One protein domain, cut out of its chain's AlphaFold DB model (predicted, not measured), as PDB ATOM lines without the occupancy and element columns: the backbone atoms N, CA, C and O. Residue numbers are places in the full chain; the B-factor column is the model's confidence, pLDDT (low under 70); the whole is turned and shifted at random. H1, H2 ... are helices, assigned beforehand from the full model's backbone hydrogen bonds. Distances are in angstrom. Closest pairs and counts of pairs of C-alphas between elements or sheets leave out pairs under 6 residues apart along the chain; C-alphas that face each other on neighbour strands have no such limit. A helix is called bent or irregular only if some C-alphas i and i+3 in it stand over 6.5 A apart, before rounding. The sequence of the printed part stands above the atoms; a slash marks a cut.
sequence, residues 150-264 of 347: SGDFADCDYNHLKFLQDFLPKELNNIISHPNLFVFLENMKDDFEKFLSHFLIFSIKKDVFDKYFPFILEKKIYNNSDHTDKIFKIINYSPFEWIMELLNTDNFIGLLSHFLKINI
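What this domain is: This is residues 150 to 264 of the 347 residues of an uncharacterized protein of Hamiltosporidium magnivora (UniProt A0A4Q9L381). Picture an elongated stack of helices: H1 and H2 make one end, H4 and the long, kinked H5 are side by side in the middle, and H8 makes the other end. H3 is beside H4, H6 beside H5, and H7 crosswise to both H5 and H6. The printed part has 115 residues with eight named helices, H1 to H8 in order, and no named strand: all helix, packed part aligned, part crossed. It is compact, with a radius of gyration of the C-alphas of 14.4 A and spans of 42 by 27 by 24 A.

How they stand to each other: Start at H1, residues 158 to 167; it forms a helical hairpin with H2, residues 169 to 176, closest at C-alphas 164 and 172, 5.6 A. H1 also touches H4, residues 192 to 202, at C-alphas 158 and 198, 6.2 A, a shallow tilt of 20 degrees, the same way. H3, residues 181 to 187, and H4 form a hairpin and only just touch, with 3 pairs of C-alphas within 8 A; the closest are 185 and 195, 6.8 A. The hub is H5, residues 206 to 223, irregular, with C-alphas 211 and 214 7.0 A apart and a kink of 29 degrees near residue 213. Its residues 208 to 216 touch H4 in a hairpin, closest at C-alphas 202 and 208, 6.7 A. H6, residues 228 to 237, forms a hairpin with H5 and only just touches its residues 216 to 220, with 3 pairs within 8 A; C-alphas 217 and 231 are closest, 7.7 A. H7, residues 240 to 248, only just touches residues 206 to 210, again with 3 pairs; C-alphas 210 and 246 are closest, 6.8 A. H8, residues 252 to 262, touches residues 214 to 221 at a steep tilt of 47 degrees, closest at C-alphas 214 and 252, 6.0 A. H1 and H8 are apart. Each O i to N i+4 pair is within hydrogen-bond range in H1, H2, H3, H6 and H8, against 6 of 7 in H4, 12 of 14 in H5 and 3 of 5 in H7.

Where its parts are: Find C-alpha 158 at (375.302, 236.237, 263.827), where H1 begins. H5 runs 25.3 A from C-alpha 206 at (358.397, 226.772, 260.174), and H8 runs 15.6 A to C-alpha 262 at (357.174, 231.056, 286.575).

The domain as a whole: The C-alphas farthest apart, of Gly 151 and Ile 264, are 44.4 A apart. The printed part has no cut, and the links between successive helices are tight. Mean pLDDT of the printed part is 83.0; residues 150 to 156, 163 to 164, 166 to 171 and 224 to 225 are under 70.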
ATOM      1  N   SER A 150     376.256 230.486 248.324       40.28
ATOM      2  CA  SER A 150     375.790 229.110 248.417       40.28
ATOM      3  C   SER A 150     376.995 228.190 248.594       40.28
ATOM      4  O   SER A 150     377.627 227.779 247.627       40.28
ATOM      5  N   GLY A 151     377.334 227.849 249.835       44.66
ATOM      6  CA  GLY A 151     378.338 226.811 250.055       44.66
ATOM      7  C   GLY A 151     378.531 226.449 251.508       44.66
ATOM      8  O   GLY A 151     378.081 225.392 251.943       44.66
ATOM      9  N   ASP A 152     379.148 227.343 252.275       52.53
ATOM     10  CA  ASP A 152     379.660 226.986 253.588       52.53
ATOM     11  C   ASP A 152     379.105 227.901 254.676       52.53
ATOM     12  O   ASP A 152     379.350 229.103 254.720       52.53
ATOM     13  N   PHE A 153     378.400 227.297 255.634       58.31
ATOM     14  CA  PHE A 153     377.979 227.954 256.873       58.31
ATOM     15  C   PHE A 153     379.163 228.426 257.755       58.31
ATOM     16  O   PHE A 153     378.947 228.928 258.857       58.31
ATOM     17  N   ALA A 154     380.409 228.254 257.297       52.62
ATOM     18  CA  ALA A 154     381.629 228.676 257.978       52.62
ATOM     19  C   ALA A 154     381.682 230.197 258.216       52.62
ATOM     20  O   ALA A 154     382.155 230.619 259.269       52.62
ATOM     21  N   ASP A 155     381.106 230.990 257.305       56.84
ATOM     22  CA  ASP A 155     381.074 232.460 257.384       56.84
ATOM     23  C   ASP A 155     379.732 233.019 257.905       56.84
ATOM     24  O   ASP A 155     379.520 234.230 257.959       56.84
ATOM     25  N   CYS A 156     378.803 232.148 258.320       66.75
ATOM     26  CA  CYS A 156     377.480 232.529 258.826       66.75
ATOM     27  C   CYS A 156     377.521 232.913 260.313       66.75
ATOM     28  O   CYS A 156     376.875 232.270 261.145       66.75
ATOM     29  N   ASP A 157     378.286 233.948 260.663       74.88
ATOM     30  CA  ASP A 157     378.212 234.527 262.003       74.88
ATOM     31  C   ASP A 157     376.898 235.306 262.221       74.88
ATOM     32  O   ASP A 157     376.176 235.665 261.283       74.88
ATOM     33  N   TYR A 158     376.556 235.562 263.485       76.75
ATOM     34  CA  TYR A 158     375.302 236.237 263.827       76.75
ATOM     35  C   TYR A 158     375.196 237.639 263.209       76.75
ATOM     36  O   TYR A 158     374.105 238.036 262.804       76.75
ATOM     37  N   ASN A 159     376.297 238.389 263.121       74.75
ATOM     38  CA  ASN A 159     376.278 239.763 262.618       74.75
ATOM     39  C   ASN A 159     376.040 239.791 261.109       74.75
ATOM     40  O   ASN A 159     375.234 240.589 260.634       74.75
ATOM     41  N   HIS A 160     376.669 238.873 260.376       72.06
ATOM     42  CA  HIS A 160     376.442 238.651 258.959       72.06
ATOM     43  C   HIS A 160     374.976 238.293 258.707       72.06
ATOM     44  O   HIS A 160     374.291 238.947 257.924       72.06
ATOM     45  N   LEU A 161     374.451 237.294 259.417       76.00
ATOM     46  CA  LEU A 161     373.058 236.871 259.264       76.00
ATOM     47  C   LEU A 161     372.073 237.982 259.641       76.00
ATOM     48  O   LEU A 161     371.034 238.138 258.995       76.00
ATOM     49  N   LYS A 162     372.397 238.773 260.667       73.69
ATOM     50  CA  LYS A 162     371.581 239.905 261.098       73.69
ATOM     51  C   LYS A 162     371.570 241.016 260.051       73.69
ATOM     52  O   LYS A 162     370.506 241.551 259.753       73.69
ATOM     53  N   PHE A 163     372.722 241.303 259.452       69.12
ATOM     54  CA  PHE A 163     372.828 242.222 258.328       69.12
ATOM     55  C   PHE A 163     371.977 241.745 257.144       69.12
ATOM     56  O   PHE A 163     371.181 242.517 256.612       69.12
ATOM     57  N   LEU A 164     372.070 240.463 256.771       69.25
ATOM     58  CA  LEU A 164     371.239 239.913 255.697       69.25
ATOM     59  C   LEU A 164     369.745 240.022 256.025       69.25
ATOM     60  O   LEU A 164     368.953 240.406 255.173       69.25
ATOM     61  N   GLN A 165     369.345 239.759 257.270       75.81
ATOM     62  CA  GLN A 165     367.957 239.934 257.705       75.81
ATOM     63  C   GLN A 165     367.462 241.376 257.535       75.81
ATOM     64  O   GLN A 165     366.313 241.584 257.144       75.81
ATOM     65  N   ASP A 166     368.307 242.356 257.850       68.81
ATOM     66  CA  ASP A 166     367.919 243.765 257.884       68.81
ATOM     67  C   ASP A 166     367.990 244.437 256.499       68.81
ATOM     68  O   ASP A 166     367.186 245.331 256.223       68.81
ATOM     69  N   PHE A 167     368.896 243.991 255.618       60.34
ATOM     70  CA  PHE A 167     369.187 244.657 254.339       60.34
ATOM     71  C   PHE A 167     369.033 243.769 253.094       60.34
ATOM     72  O   PHE A 167     368.710 244.290 252.029       60.34
ATOM     73  N   LEU A 168     369.220 242.448 253.209       67.62
ATOM     74  CA  LEU A 168     369.275 241.492 252.090       67.62
ATOM     75  C   LEU A 168     368.407 240.233 252.342       67.62
ATOM     76  O   LEU A 168     368.904 239.106 252.466       67.62
ATOM     77  N   PRO A 169     367.072 240.386 252.447       68.44
ATOM     78  CA  PRO A 169     366.189 239.287 252.837       68.44
ATOM     79  C   PRO A 169     366.094 238.163 251.792       68.44
ATOM     80  O   PRO A 169     365.727 237.039 252.139       68.44
ATOM     81  N   LYS A 170     366.402 238.426 250.513       68.38
ATOM     82  CA  LYS A 170     366.386 237.391 249.462       68.38
ATOM     83  C   LYS A 170     367.562 236.427 249.625       68.38
ATOM     84  O   LYS A 170     367.398 235.219 249.495       68.38
ATOM     85  N   GLU A 171     368.718 236.964 249.968       69.25
ATOM     86  CA  GLU A 171     369.965 236.256 250.210       69.25
ATOM     87  C   GLU A 171     369.842 235.414 251.481       69.25
ATOM     88  O   GLU A 171     370.167 234.226 251.475       69.25
ATOM     89  N   LEU A 172     369.242 235.979 252.538       77.06
ATOM     90  CA  LEU A 172     368.913 235.222 253.745       77.06
ATOM     91  C   LEU A 172     367.979 234.035 253.446       77.06
ATOM     92  O   LEU A 172     368.183 232.947 253.984       77.06
ATOM     93  N   ASN A 173     366.984 234.201 252.566       77.12
ATOM     94  CA  ASN A 173     366.083 233.108 252.182       77.12
ATOM     95  C   ASN A 173     366.813 231.946 251.491       77.12
ATOM     96  O   ASN A 173     366.430 230.789 251.694       77.12
ATOM     97  N   ASN A 174     367.875 232.217 250.726       76.50
ATOM     98  CA  ASN A 174     368.699 231.164 250.128       76.50
ATOM     99  C   ASN A 174     369.425 230.351 251.211       76.50
ATOM    100  O   ASN A 174     369.406 229.121 251.171       76.50
ATOM    101  N   ILE A 175     369.972 231.025 252.228       77.81
ATOM    102  CA  ILE A 175     370.622 230.378 253.381       77.81
ATOM    103  C   ILE A 175     369.604 229.560 254.192       77.81
ATOM    104  O   ILE A 175     369.850 228.400 254.518       77.81
ATOM    105  N   ILE A 176     368.421 230.121 254.470       81.88
ATOM    106  CA  ILE A 176     367.320 229.437 255.174       81.88
ATOM    107  C   ILE A 176     366.863 228.168 254.424       81.88
ATOM    108  O   ILE A 176     366.439 227.168 255.023       81.88
ATOM    109  N   SER A 177     366.921 228.201 253.096       81.25
ATOM    110  CA  SER A 177     366.510 227.087 252.239       81.25
ATOM    111  C   SER A 177     367.596 226.019 252.087       81.25
ATOM    112  O   SER A 177     367.313 224.947 251.554       81.25
ATOM    113  N   HIS A 178     368.810 226.267 252.585       83.12
ATOM    114  CA  HIS A 178     369.934 225.358 252.416       83.12
ATOM    115  C   HIS A 178     369.709 224.017 253.153       83.12
ATOM    116  O   HIS A 178     369.336 224.021 254.334       83.12
ATOM    117  N   PRO A 179     369.984 222.855 252.522       79.44
ATOM    118  CA  PRO A 179     369.762 221.535 253.129       79.44
ATOM    119  C   PRO A 179     370.499 221.326 254.459       79.44
ATOM    120  O   PRO A 179     369.965 220.724 255.389       79.44
ATOM    121  N   ASN A 180     371.710 221.879 254.577       82.06
ATOM    122  CA  ASN A 180     372.558 221.713 255.763       82.06
ATOM    123  C   ASN A 180     372.193 222.630 256.948       82.06
ATOM    124  O   ASN A 180     372.870 222.570 257.972       82.06
ATOM    125  N   LEU A 181     371.135 223.449 256.861       85.38
ATOM    126  CA  LEU A 181     370.743 224.362 257.947       85.38
ATOM    127  C   LEU A 181     370.527 223.632 259.278       85.38
ATOM    128  O   LEU A 181     370.945 224.104 260.334       85.38
ATOM    129  N   PHE A 182     369.885 222.464 259.241       87.62
ATOM    130  CA  PHE A 182     369.647 221.692 260.457       87.62
ATOM    131  C   PHE A 182     370.942 221.168 261.071       87.62
ATOM    132  O   PHE A 182     371.080 221.239 262.286       87.62
ATOM    133  N   VAL A 183     371.887 220.700 260.249       85.38
ATOM    134  CA  VAL A 183     373.206 220.238 260.708       85.38
ATOM    135  C   VAL A 183     373.972 221.389 261.358       85.38
ATOM    136  O   VAL A 183     374.507 221.237 262.451       85.38
ATOM    137  N   PHE A 184     373.956 222.565 260.729       84.50
ATOM    138  CA  PHE A 184     374.562 223.777 261.274       84.50
ATOM    139  C   PHE A 184     373.994 224.149 262.651       84.50
ATOM    140  O   PHE A 184     374.755 224.384 263.587       84.50
ATOM    141  N   LEU A 185     372.666 224.146 262.794       89.12
ATOM    142  CA  LEU A 185     372.006 224.456 264.064       89.12
ATOM    143  C   LEU A 185     372.278 223.403 265.149       89.12
ATOM    144  O   LEU A 185     372.498 223.779 266.297       89.12
ATOM    145  N   GLU A 186     372.306 222.108 264.810       89.44
ATOM    146  CA  GLU A 186     372.660 221.056 265.780       89.44
ATOM    147  C   GLU A 186     374.108 221.206 266.270       89.44
ATOM    148  O   GLU A 186     374.356 221.077 267.464       89.44
ATOM    149  N   ASN A 187     375.049 221.566 265.391       85.88
ATOM    150  CA  ASN A 187     376.454 221.766 265.768       85.88
ATOM    151  C   ASN A 187     376.670 222.950 266.730       85.88
ATOM    152  O   ASN A 187     377.709 223.030 267.378       85.88
ATOM    153  N   MET A 188     375.718 223.884 266.819       85.19
ATOM    154  CA  MET A 188     375.789 225.038 267.727       85.19
ATOM    155  C   MET A 188     375.048 224.829 269.045       85.19
ATOM    156  O   MET A 188     375.099 225.693 269.912       85.19
ATOM    157  N   LYS A 189     374.348 223.707 269.203       85.38
ATOM    158  CA  LYS A 189     373.372 223.489 270.273       85.38
ATOM    159  C   LYS A 189     373.965 223.494 271.685       85.38
ATOM    160  O   LYS A 189     373.250 223.817 272.635       85.38
ATOM    161  N   ASP A 190     375.245 223.152 271.809       85.25
ATOM    162  CA  ASP A 190     375.965 223.146 273.086       85.25
ATOM    163  C   ASP A 190     376.221 224.566 273.613       85.25
ATOM    164  O   ASP A 190     376.108 224.810 274.816       85.25
ATOM    165  N   ASP A 191     376.478 225.524 272.717       87.69
ATOM    166  CA  ASP A 191     376.535 226.951 273.039       87.69
ATOM    167  C   ASP A 191     375.135 227.558 272.889       87.69
ATOM    168  O   ASP A 191     374.746 228.077 271.839       87.69
ATOM    169  N   PHE A 192     374.346 227.458 273.960       87.12
ATOM    170  CA  PHE A 192     372.940 227.857 273.939       87.12
ATOM    171  C   PHE A 192     372.730 229.338 273.591       87.12
ATOM    172  O   PHE A 192     371.751 229.672 272.925       87.12
ATOM    173  N   GLU A 193     373.632 230.230 274.005       86.69
ATOM    174  CA  GLU A 193     373.503 231.659 273.712       86.69
ATOM    175  C   GLU A 193     373.702 231.931 272.218       86.69
ATOM    176  O   GLU A 193     372.893 232.631 271.584       86.69
ATOM    177  N   LYS A 194     374.749 231.332 271.638       85.94
ATOM    178  CA  LYS A 194     375.007 231.397 270.202       85.94
ATOM    179  C   LYS A 194     373.863 230.760 269.424       85.94
ATOM    180  O   LYS A 194     373.317 231.405 268.527       85.94
ATOM    181  N   PHE A 195     373.444 229.557 269.806       90.62
ATOM    182  CA  PHE A 195     372.320 228.849 269.201       90.62
ATOM    183  C   PHE A 195     371.047 229.697 269.190       90.62
ATOM    184  O   PHE A 195     370.443 229.889 268.137       90.62
ATOM    185  N   LEU A 196     370.657 230.254 270.338       89.75
ATOM    186  CA  LEU A 196     369.430 231.033 270.471       89.75
ATOM    187  C   LEU A 196     369.451 232.286 269.587       89.75
ATOM    188  O   LEU A 196     368.429 232.662 269.017       89.75
ATOM    189  N   SER A 197     370.614 232.918 269.443       88.25
ATOM    190  CA  SER A 197     370.772 234.110 268.605       88.25
ATOM    191  C   SER A 197     370.610 233.781 267.115       88.25
ATOM    192  O   SER A 197     369.933 234.517 266.400       88.25
ATOM    193  N   HIS A 198     371.131 232.635 266.662       89.12
ATOM    194  CA  HIS A 198     370.928 232.146 265.291       89.12
ATOM    195  C   HIS A 198     369.491 231.656 265.075       89.12
ATOM    196  O   HIS A 198     368.880 231.956 264.050       89.12
ATOM    197  N   PHE A 199     368.910 230.963 266.060       92.19
ATOM    198  CA  PHE A 199     367.517 230.528 266.015       92.19
ATOM    199  C   PHE A 199     366.570 231.706 265.782       92.19
ATOM    200  O   PHE A 199     365.703 231.597 264.929       92.19
ATOM    201  N   LEU A 200     366.753 232.845 266.457       89.12
ATOM    202  CA  LEU A 200     365.897 234.028 266.267       89.12
ATOM    203  C   LEU A 200     365.879 234.561 264.822       89.12
ATOM    204  O   LEU A 200     364.927 235.237 264.435       89.12
ATOM    205  N   ILE A 201     366.919 234.282 264.035       87.62
ATOM    206  CA  ILE A 201     366.976 234.635 262.613       87.62
ATOM    207  C   ILE A 201     366.284 233.548 261.782       87.62
ATOM    208  O   ILE A 201     365.431 233.845 260.945       87.62
ATOM    209  N   PHE A 202     366.618 232.280 262.034       89.56
ATOM    210  CA  PHE A 202     366.137 231.148 261.241       89.56
ATOM    211  C   PHE A 202     364.726 230.671 261.601       89.56
ATOM    212  O   PHE A 202     364.116 229.946 260.814       89.56
ATOM    213  N   SER A 203     364.164 231.105 262.730       88.88
ATOM    214  CA  SER A 203     362.818 230.740 263.187       88.88
ATOM    215  C   SER A 203     361.710 231.277 262.286       88.88
ATOM    216  O   SER A 203     360.550 230.973 262.517       88.88
ATOM    217  N   ILE A 204     362.041 232.061 261.255       84.88
ATOM    218  CA  ILE A 204     361.120 232.405 260.167       84.88
ATOM    219  C   ILE A 204     360.778 231.194 259.280       84.88
ATOM    220  O   ILE A 204     359.774 231.218 258.573       84.88
ATOM    221  N   LYS A 205     361.581 230.120 259.313       89.00
ATOM    222  CA  LYS A 205     361.252 228.837 258.684       89.00
ATOM    223  C   LYS A 205     360.501 227.966 259.678       89.00
ATOM    224  O   LYS A 205     361.041 227.618 260.727       89.00
ATOM    225  N   LYS A 206     359.283 227.564 259.312       90.19
ATOM    226  CA  LYS A 206     358.397 226.772 260.174       90.19
ATOM    227  C   LYS A 206     359.067 225.501 260.703       90.19
ATOM    228  O   LYS A 206     359.080 225.284 261.904       90.19
ATOM    229  N   ASP A 207     359.723 224.732 259.839       92.88
ATOM    230  CA  ASP A 207     360.381 223.479 260.241       92.88
ATOM    231  C   ASP A 207     361.493 223.690 261.288       92.88
ATOM    232  O   ASP A 207     361.754 222.826 262.125       92.88
ATOM    233  N   VAL A 208     362.166 224.848 261.252       93.25
ATOM    234  CA  VAL A 208     363.176 225.229 262.253       93.25
ATOM    235  C   VAL A 208     362.490 225.596 263.564       93.25
ATOM    236  O   VAL A 208     362.929 225.151 264.625       93.25
ATOM    237  N   PHE A 209     361.413 226.382 263.495       94.19
ATOM    238  CA  PHE A 209     360.603 226.735 264.655       94.19
ATOM    239  C   PHE A 209     360.070 225.483 265.361       94.19
ATOM    240  O   PHE A 209     360.333 225.304 266.551       94.19
ATOM    241  N   ASP A 210     359.413 224.589 264.623       93.44
ATOM    242  CA  ASP A 210     358.775 223.394 265.174       93.44
ATOM    243  C   ASP A 210     359.790 222.472 265.860       93.44
ATOM    244  O   ASP A 210     359.543 221.954 266.949       93.44
ATOM    245  N   LYS A 211     360.965 222.299 265.241       92.81
ATOM    246  CA  LYS A 211     362.009 221.412 265.757       92.81
ATOM    247  C   LYS A 211     362.678 221.957 267.019       92.81
ATOM    248  O   LYS A 211     362.984 221.188 267.929       92.81
ATOM    249  N   TYR A 212     362.961 223.258 267.069       94.25
ATOM    250  CA  TYR A 212     363.863 223.810 268.083       94.25
ATOM    251  C   TYR A 212     363.182 224.653 269.158       94.25
ATOM    252  O   TYR A 212     363.764 224.828 270.229       94.25
ATOM    253  N   PHE A 213     361.965 225.154 268.943       94.38
ATOM    254  CA  PHE A 213     361.288 225.936 269.974       94.38
ATOM    255  C   PHE A 213     360.988 225.129 271.256       94.38
ATOM    256  O   PHE A 213     361.295 225.638 272.340       94.38
ATOM    257  N   PRO A 214     360.510 223.865 271.190       92.81
ATOM    258  CA  PRO A 214     360.369 223.027 272.385       92.81
ATOM    259  C   PRO A 214     361.696 222.846 273.139       92.81
ATOM    260  O   PRO A 214     361.740 223.000 274.358       92.81
ATOM    261  N   PHE A 215     362.795 222.625 272.408       91.69
ATOM    262  CA  PHE A 215     364.142 222.506 272.976       91.69
ATOM    263  C   PHE A 215     364.597 223.787 273.700       91.69
ATOM    264  O   PHE A 215     365.218 223.717 274.760       91.69
ATOM    265  N   ILE A 216     364.275 224.968 273.165       92.25
ATOM    266  CA  ILE A 216     364.599 226.253 273.805       92.25
ATOM    267  C   ILE A 216     363.858 226.405 275.138       92.25
ATOM    268  O   ILE A 216     364.462 226.832 276.126       92.25
ATOM    269  N   LEU A 217     362.571 226.044 275.181       91.69
ATOM    270  CA  LEU A 217     361.789 226.063 276.422       91.69
ATOM    271  C   LEU A 217     362.352 225.072 277.444       91.69
ATOM    272  O   LEU A 217     362.554 225.434 278.601       91.69
ATOM    273  N   GLU A 218     362.663 223.854 277.003       89.50
ATOM    274  CA  GLU A 218     363.281 222.816 277.824       89.50
ATOM    275  C   GLU A 218     364.593 223.305 278.454       89.50
ATOM    276  O   GLU A 218     364.752 223.279 279.677       89.50
ATOM    277  N   LYS A 219     365.510 223.844 277.642       87.88
ATOM    278  CA  LYS A 219     366.784 224.387 278.128       87.88
ATOM    279  C   LYS A 219     366.595 225.537 279.108       87.88
ATOM    280  O   LYS A 219     367.294 225.573 280.118       87.88
ATOM    281  N   LYS A 220     365.644 226.448 278.874       84.44
ATOM    282  CA  LYS A 220     365.354 227.530 279.830       84.44
ATOM    283  C   LYS A 220     364.895 226.990 281.182       84.44
ATOM    284  O   LYS A 220     365.347 227.495 282.208       84.44
ATOM    285  N   ILE A 221     364.005 226.002 281.182       81.25
ATOM    286  CA  ILE A 221     363.411 225.457 282.407       81.25
ATOM    287  C   ILE A 221     364.450 224.677 283.212       81.25
ATOM    288  O   ILE A 221     364.570 224.896 284.414       81.25
ATOM    289  N   TYR A 222     365.242 223.824 282.560       76.12
ATOM    290  CA  TYR A 222     366.190 222.953 283.259       76.12
ATOM    291  C   TYR A 222     367.537 223.611 283.577       76.12
ATOM    292  O   TYR A 222     368.142 223.275 284.592       76.12
ATOM    293  N   ASN A 223     367.994 224.575 282.769       72.44
ATOM    294  CA  ASN A 223     369.308 225.208 282.956       72.44
ATOM    295  C   ASN A 223     369.226 226.625 283.544       72.44
ATOM    296  O   ASN A 223     370.253 227.281 283.695       72.44
ATOM    297  N   ASN A 224     368.017 227.117 283.841       65.94
ATOM    298  CA  ASN A 224     367.749 228.452 284.380       65.94
ATOM    299  C   ASN A 224     368.460 229.604 283.628       65.94
ATOM    300  O   ASN A 224     368.891 230.586 284.227       65.94
ATOM    301  N   SER A 225     368.579 229.505 282.301       66.88
ATOM    302  CA  SER A 225     369.282 230.498 281.470       66.88
ATOM    303  C   SER A 225     368.597 231.873 281.492       66.88
ATOM    304  O   SER A 225     367.372 231.933 281.372       66.88
ATOM    305  N   ASP A 226     369.327 232.986 281.539       75.06
ATOM    306  CA  ASP A 226     368.756 234.347 281.584       75.06
ATOM    307  C   ASP A 226     368.292 234.874 280.205       75.06
ATOM    308  O   ASP A 226     368.808 235.841 279.646       75.06
ATOM    309  N   HIS A 227     367.352 234.165 279.573       83.38
ATOM    310  CA  HIS A 227     366.902 234.444 278.199       83.38
ATOM    311  C   HIS A 227     365.380 234.574 278.067       83.38
ATOM    312  O   HIS A 227     364.823 234.415 276.977       83.38
ATOM    313  N   THR A 228     364.702 234.888 279.170       86.25
ATOM    314  CA  THR A 228     363.243 235.053 279.236       86.25
ATOM    315  C   THR A 228     362.726 236.026 278.168       86.25
ATOM    316  O   THR A 228     361.783 235.697 277.448       86.25
ATOM    317  N   ASP A 229     363.399 237.161 277.965       85.06
ATOM    318  CA  ASP A 229     363.011 238.158 276.960       85.06
ATOM    319  C   ASP A 229     363.090 237.625 275.525       85.06
ATOM    320  O   ASP A 229     362.209 237.887 274.705       85.06
ATOM    321  N   LYS A 230     364.135 236.851 275.202       86.88
ATOM    322  CA  LYS A 230     364.294 236.237 273.874       86.88
ATOM    323  C   LYS A 230     363.173 235.222 273.617       86.88
ATOM    324  O   LYS A 230     362.628 235.188 272.519       86.88
ATOM    325  N   ILE A 231     362.767 234.461 274.634       90.69
ATOM    326  CA  ILE A 231     361.658 233.500 274.536       90.69
ATOM    327  C   ILE A 231     360.322 234.218 274.351       90.69
ATOM    328  O   ILE A 231     359.545 233.841 273.476       90.69
ATOM    329  N   PHE A 232     360.067 235.299 275.090       89.44
ATOM    330  CA  PHE A 232     358.860 236.095 274.873       89.44
ATOM    331  C   PHE A 232     358.821 236.761 273.501       89.44
ATOM    332  O   PHE A 232     357.738 236.870 272.925       89.44
ATOM    333  N   LYS A 233     359.971 237.161 272.939       85.69
ATOM    334  CA  LYS A 233     360.037 237.592 271.537       85.69
ATOM    335  C   LYS A 233     359.581 236.468 270.609       85.69
ATOM    336  O   LYS A 233     358.739 236.715 269.754       85.69
ATOM    337  N   ILE A 234     360.060 235.241 270.809       89.62
ATOM    338  CA  ILE A 234     359.640 234.091 269.999       89.62
ATOM    339  C   ILE A 234     358.124 233.876 270.117       89.62
ATOM    340  O   ILE A 234     357.437 233.860 269.100       89.62
ATOM    341  N   ILE A 235     357.581 233.802 271.334       89.69
ATOM    342  CA  ILE A 235     356.147 233.562 271.584       89.69
ATOM    343  C   ILE A 235     355.264 234.657 270.968       89.69
ATOM    344  O   ILE A 235     354.238 234.373 270.349       89.69
ATOM    345  N   ASN A 236     355.640 235.925 271.135       82.19
ATOM    346  CA  ASN A 236     354.777 237.033 270.736       82.19
ATOM    347  C   ASN A 236     354.900 237.397 269.251       82.19
ATOM    348  O   ASN A 236     353.908 237.835 268.664       82.19
ATOM    349  N   TYR A 237     356.076 237.209 268.639       83.06
ATOM    350  CA  TYR A 237     356.305 237.545 267.229       83.06
ATOM    351  C   TYR A 237     356.095 236.379 266.262       83.06
ATOM    352  O   TYR A 237     355.931 236.627 265.067       83.06
ATOM    353  N   SER A 238     356.054 235.136 266.744       86.75
ATOM    354  CA  SER A 238     355.717 233.996 265.886       86.75
ATOM    355  C   SER A 238     354.223 233.984 265.532       86.75
ATOM    356  O   SER A 238     353.390 234.454 266.326       86.75
ATOM    357  N   PRO A 239     353.854 233.447 264.351       89.12
ATOM    358  CA  PRO A 239     352.461 233.176 264.017       89.12
ATOM    359  C   PRO A 239     351.794 232.372 265.132       89.12
ATOM    360  O   PRO A 239     352.374 231.419 265.653       89.12
ATOM    361  N   PHE A 240     350.586 232.775 265.526       87.88
ATOM    362  CA  PHE A 240     349.893 232.123 266.635       87.88
ATOM    363  C   PHE A 240     349.623 230.654 266.315       87.88
ATOM    364  O   PHE A 240     349.845 229.786 267.151       87.88
ATOM    365  N   GLU A 241     349.240 230.387 265.068       89.94
ATOM    366  CA  GLU A 241     348.956 229.067 264.524       89.94
ATOM    367  C   GLU A 241     350.133 228.105 264.695       89.94
ATOM    368  O   GLU A 241     349.915 226.950 265.035       89.94
ATOM    369  N   TRP A 242     351.379 228.572 264.567       92.69
ATOM    370  CA  TRP A 242     352.551 227.708 264.759       92.69
ATOM    371  C   TRP A 242     352.691 227.247 266.208       92.69
ATOM    372  O   TRP A 242     352.988 226.086 266.473       92.69
ATOM    373  N   ILE A 243     352.412 228.137 267.165       90.88
ATOM    374  CA  ILE A 243     352.394 227.778 268.588       90.88
ATOM    375  C   ILE A 243     351.243 226.807 268.870       90.88
ATOM    376  O   ILE A 243     351.405 225.887 269.667       90.88
ATOM    377  N   MET A 244     350.092 226.993 268.214       89.81
ATOM    378  CA  MET A 244     348.939 226.101 268.356       89.81
ATOM    379  C   MET A 244     349.213 224.699 267.807       89.81
ATOM    380  O   MET A 244     348.799 223.714 268.409       89.81
ATOM    381  N   GLU A 245     349.917 224.589 266.683       91.19
ATOM    382  CA  GLU A 245     350.279 223.298 266.097       91.19
ATOM    383  C   GLU A 245     351.217 222.499 267.008       91.19
ATOM    384  O   GLU A 245     351.040 221.288 267.152       91.19
ATOM    385  N   LEU A 246     352.134 223.183 267.703       92.69
ATOM    386  CA  LEU A 246     353.023 222.571 268.692       92.69
ATOM    387  C   LEU A 246     352.304 222.028 269.931       92.69
ATOM    388  O   LEU A 246     352.888 221.232 270.661       92.69
ATOM    389  N   LEU A 247     351.043 222.395 270.179       87.75
ATOM    390  CA  LEU A 247     350.268 221.825 271.290       87.75
ATOM    391  C   LEU A 247     350.017 220.324 271.122       87.75
ATOM    392  O   LEU A 247     349.778 219.639 272.111       87.75
ATOM    393  N   ASN A 248     350.094 219.820 269.888       85.19
ATOM    394  CA  ASN A 248     349.988 218.392 269.595       85.19
ATOM    395  C   ASN A 248     351.302 217.633 269.835       85.19
ATOM    396  O   ASN A 248     351.317 216.409 269.752       85.19
ATOM    397  N   THR A 249     352.403 218.341 270.098       87.06
ATOM    398  CA  THR A 249     353.707 217.741 270.370       87.06
ATOM    399  C   THR A 249     353.806 217.345 271.838       87.06
ATOM    400  O   THR A 249     353.472 218.129 272.734       87.06
ATOM    401  N   ASP A 250     354.326 216.144 272.089       80.44
ATOM    402  CA  ASP A 250     354.540 215.630 273.439       80.44
ATOM    403  C   ASP A 250     355.325 216.628 274.302       80.44
ATOM    404  O   ASP A 250     356.305 217.238 273.870       80.44
ATOM    405  N   ASN A 251     354.886 216.794 275.550       86.69
ATOM    406  CA  ASN A 251     355.482 217.657 276.576       86.69
ATOM    407  C   ASN A 251     355.494 219.173 276.299       86.69
ATOM    408  O   ASN A 251     355.745 219.935 277.237       86.69
ATOM    409  N   PHE A 252     355.165 219.655 275.095       91.94
ATOM    410  CA  PHE A 252     355.226 221.089 274.787       91.94
ATOM    411  C   PHE A 252     354.262 221.922 275.642       91.94
ATOM    412  O   PHE A 252     354.657 222.958 276.179       91.94
ATOM    413  N   ILE A 253     353.028 221.442 275.845       92.69
ATOM    414  CA  ILE A 253     352.050 222.102 276.727       92.69
ATOM    415  C   ILE A 253     352.619 222.249 278.141       92.69
ATOM    416  O   ILE A 253     352.528 223.325 278.729       92.69
ATOM    417  N   GLY A 254     353.235 221.190 278.673       92.19
ATOM    418  CA  GLY A 254     353.836 221.196 280.007       92.19
ATOM    419  C   GLY A 254     354.979 222.205 280.124       92.19
ATOM    420  O   GLY A 254     355.006 222.991 281.070       92.19
ATOM    421  N   LEU A 255     355.876 222.234 279.132       93.81
ATOM    422  CA  LEU A 255     356.986 223.188 279.068       93.81
ATOM    423  C   LEU A 255     356.479 224.634 278.996       93.81
ATOM    424  O   LEU A 255     356.874 225.474 279.803       93.81
ATOM    425  N   LEU A 256     355.564 224.928 278.071       94.50
ATOM    426  CA  LEU A 256     355.032 226.276 277.897       94.50
ATOM    427  C   LEU A 256     354.230 226.728 279.127       94.50
ATOM    428  O   LEU A 256     354.435 227.838 279.611       94.50
ATOM    429  N   SER A 257     353.377 225.864 279.681       93.31
ATOM    430  CA  SER A 257     352.605 226.152 280.896       93.31
ATOM    431  C   SER A 257     353.518 226.437 282.092       93.31
ATOM    432  O   SER A 257     353.337 227.436 282.791       93.31
ATOM    433  N   HIS A 258     354.574 225.637 282.280       92.75
ATOM    434  CA  HIS A 258     355.561 225.886 283.328       92.75
ATOM    435  C   HIS A 258     356.288 227.222 283.122       92.75
ATOM    436  O   HIS A 258     356.378 228.015 284.059       92.75
ATOM    437  N   PHE A 259     356.751 227.506 281.898       93.38
ATOM    438  CA  PHE A 259     357.421 228.764 281.562       93.38
ATOM    439  C   PHE A 259     356.534 229.992 281.829       93.38
ATOM    440  O   PHE A 259     357.001 230.981 282.397       93.38
ATOM    441  N   LEU A 260     355.251 229.937 281.463       93.94
ATOM    442  CA  LEU A 260     354.304 231.025 281.712       93.94
ATOM    443  C   LEU A 260     353.985 231.165 283.206       93.94
ATOM    444  O   LEU A 260     353.872 232.283 283.704       93.94
ATOM    445  N   LYS A 261     353.898 230.052 283.945       92.56
ATOM    446  CA  LYS A 261     353.651 230.053 285.391       92.56
ATOM    447  C   LYS A 261     354.772 230.726 286.177       92.56
ATOM    448  O   LYS A 261     354.483 231.562 287.030       92.56
ATOM    449  N   ILE A 262     356.037 230.411 285.889       91.12
ATOM    450  CA  ILE A 262     357.174 231.056 286.575       91.12
ATOM    451  C   ILE A 262     357.299 232.548 286.220       91.12
ATOM    452  O   ILE A 262     357.881 233.310 286.983       91.12
ATOM    453  N   ASN A 263     356.710 232.976 285.097       91.12
ATOM    454  CA  ASN A 263     356.703 234.359 284.619       91.12
ATOM    455  C   ASN A 263     355.300 234.995 284.674       91.12
ATOM    456  O   ASN A 263     354.996 235.877 283.871       91.12
ATOM    457  N   ILE A 264     354.424 234.557 285.584       90.12
ATOM    458  CA  ILE A 264     352.996 234.921 285.578       90.12
ATOM    459  C   ILE A 264     352.739 236.436 285.618       90.12
ATOM    460  O   ILE A 264     351.817 236.923 284.969       90.12
TER     461      ILE A 264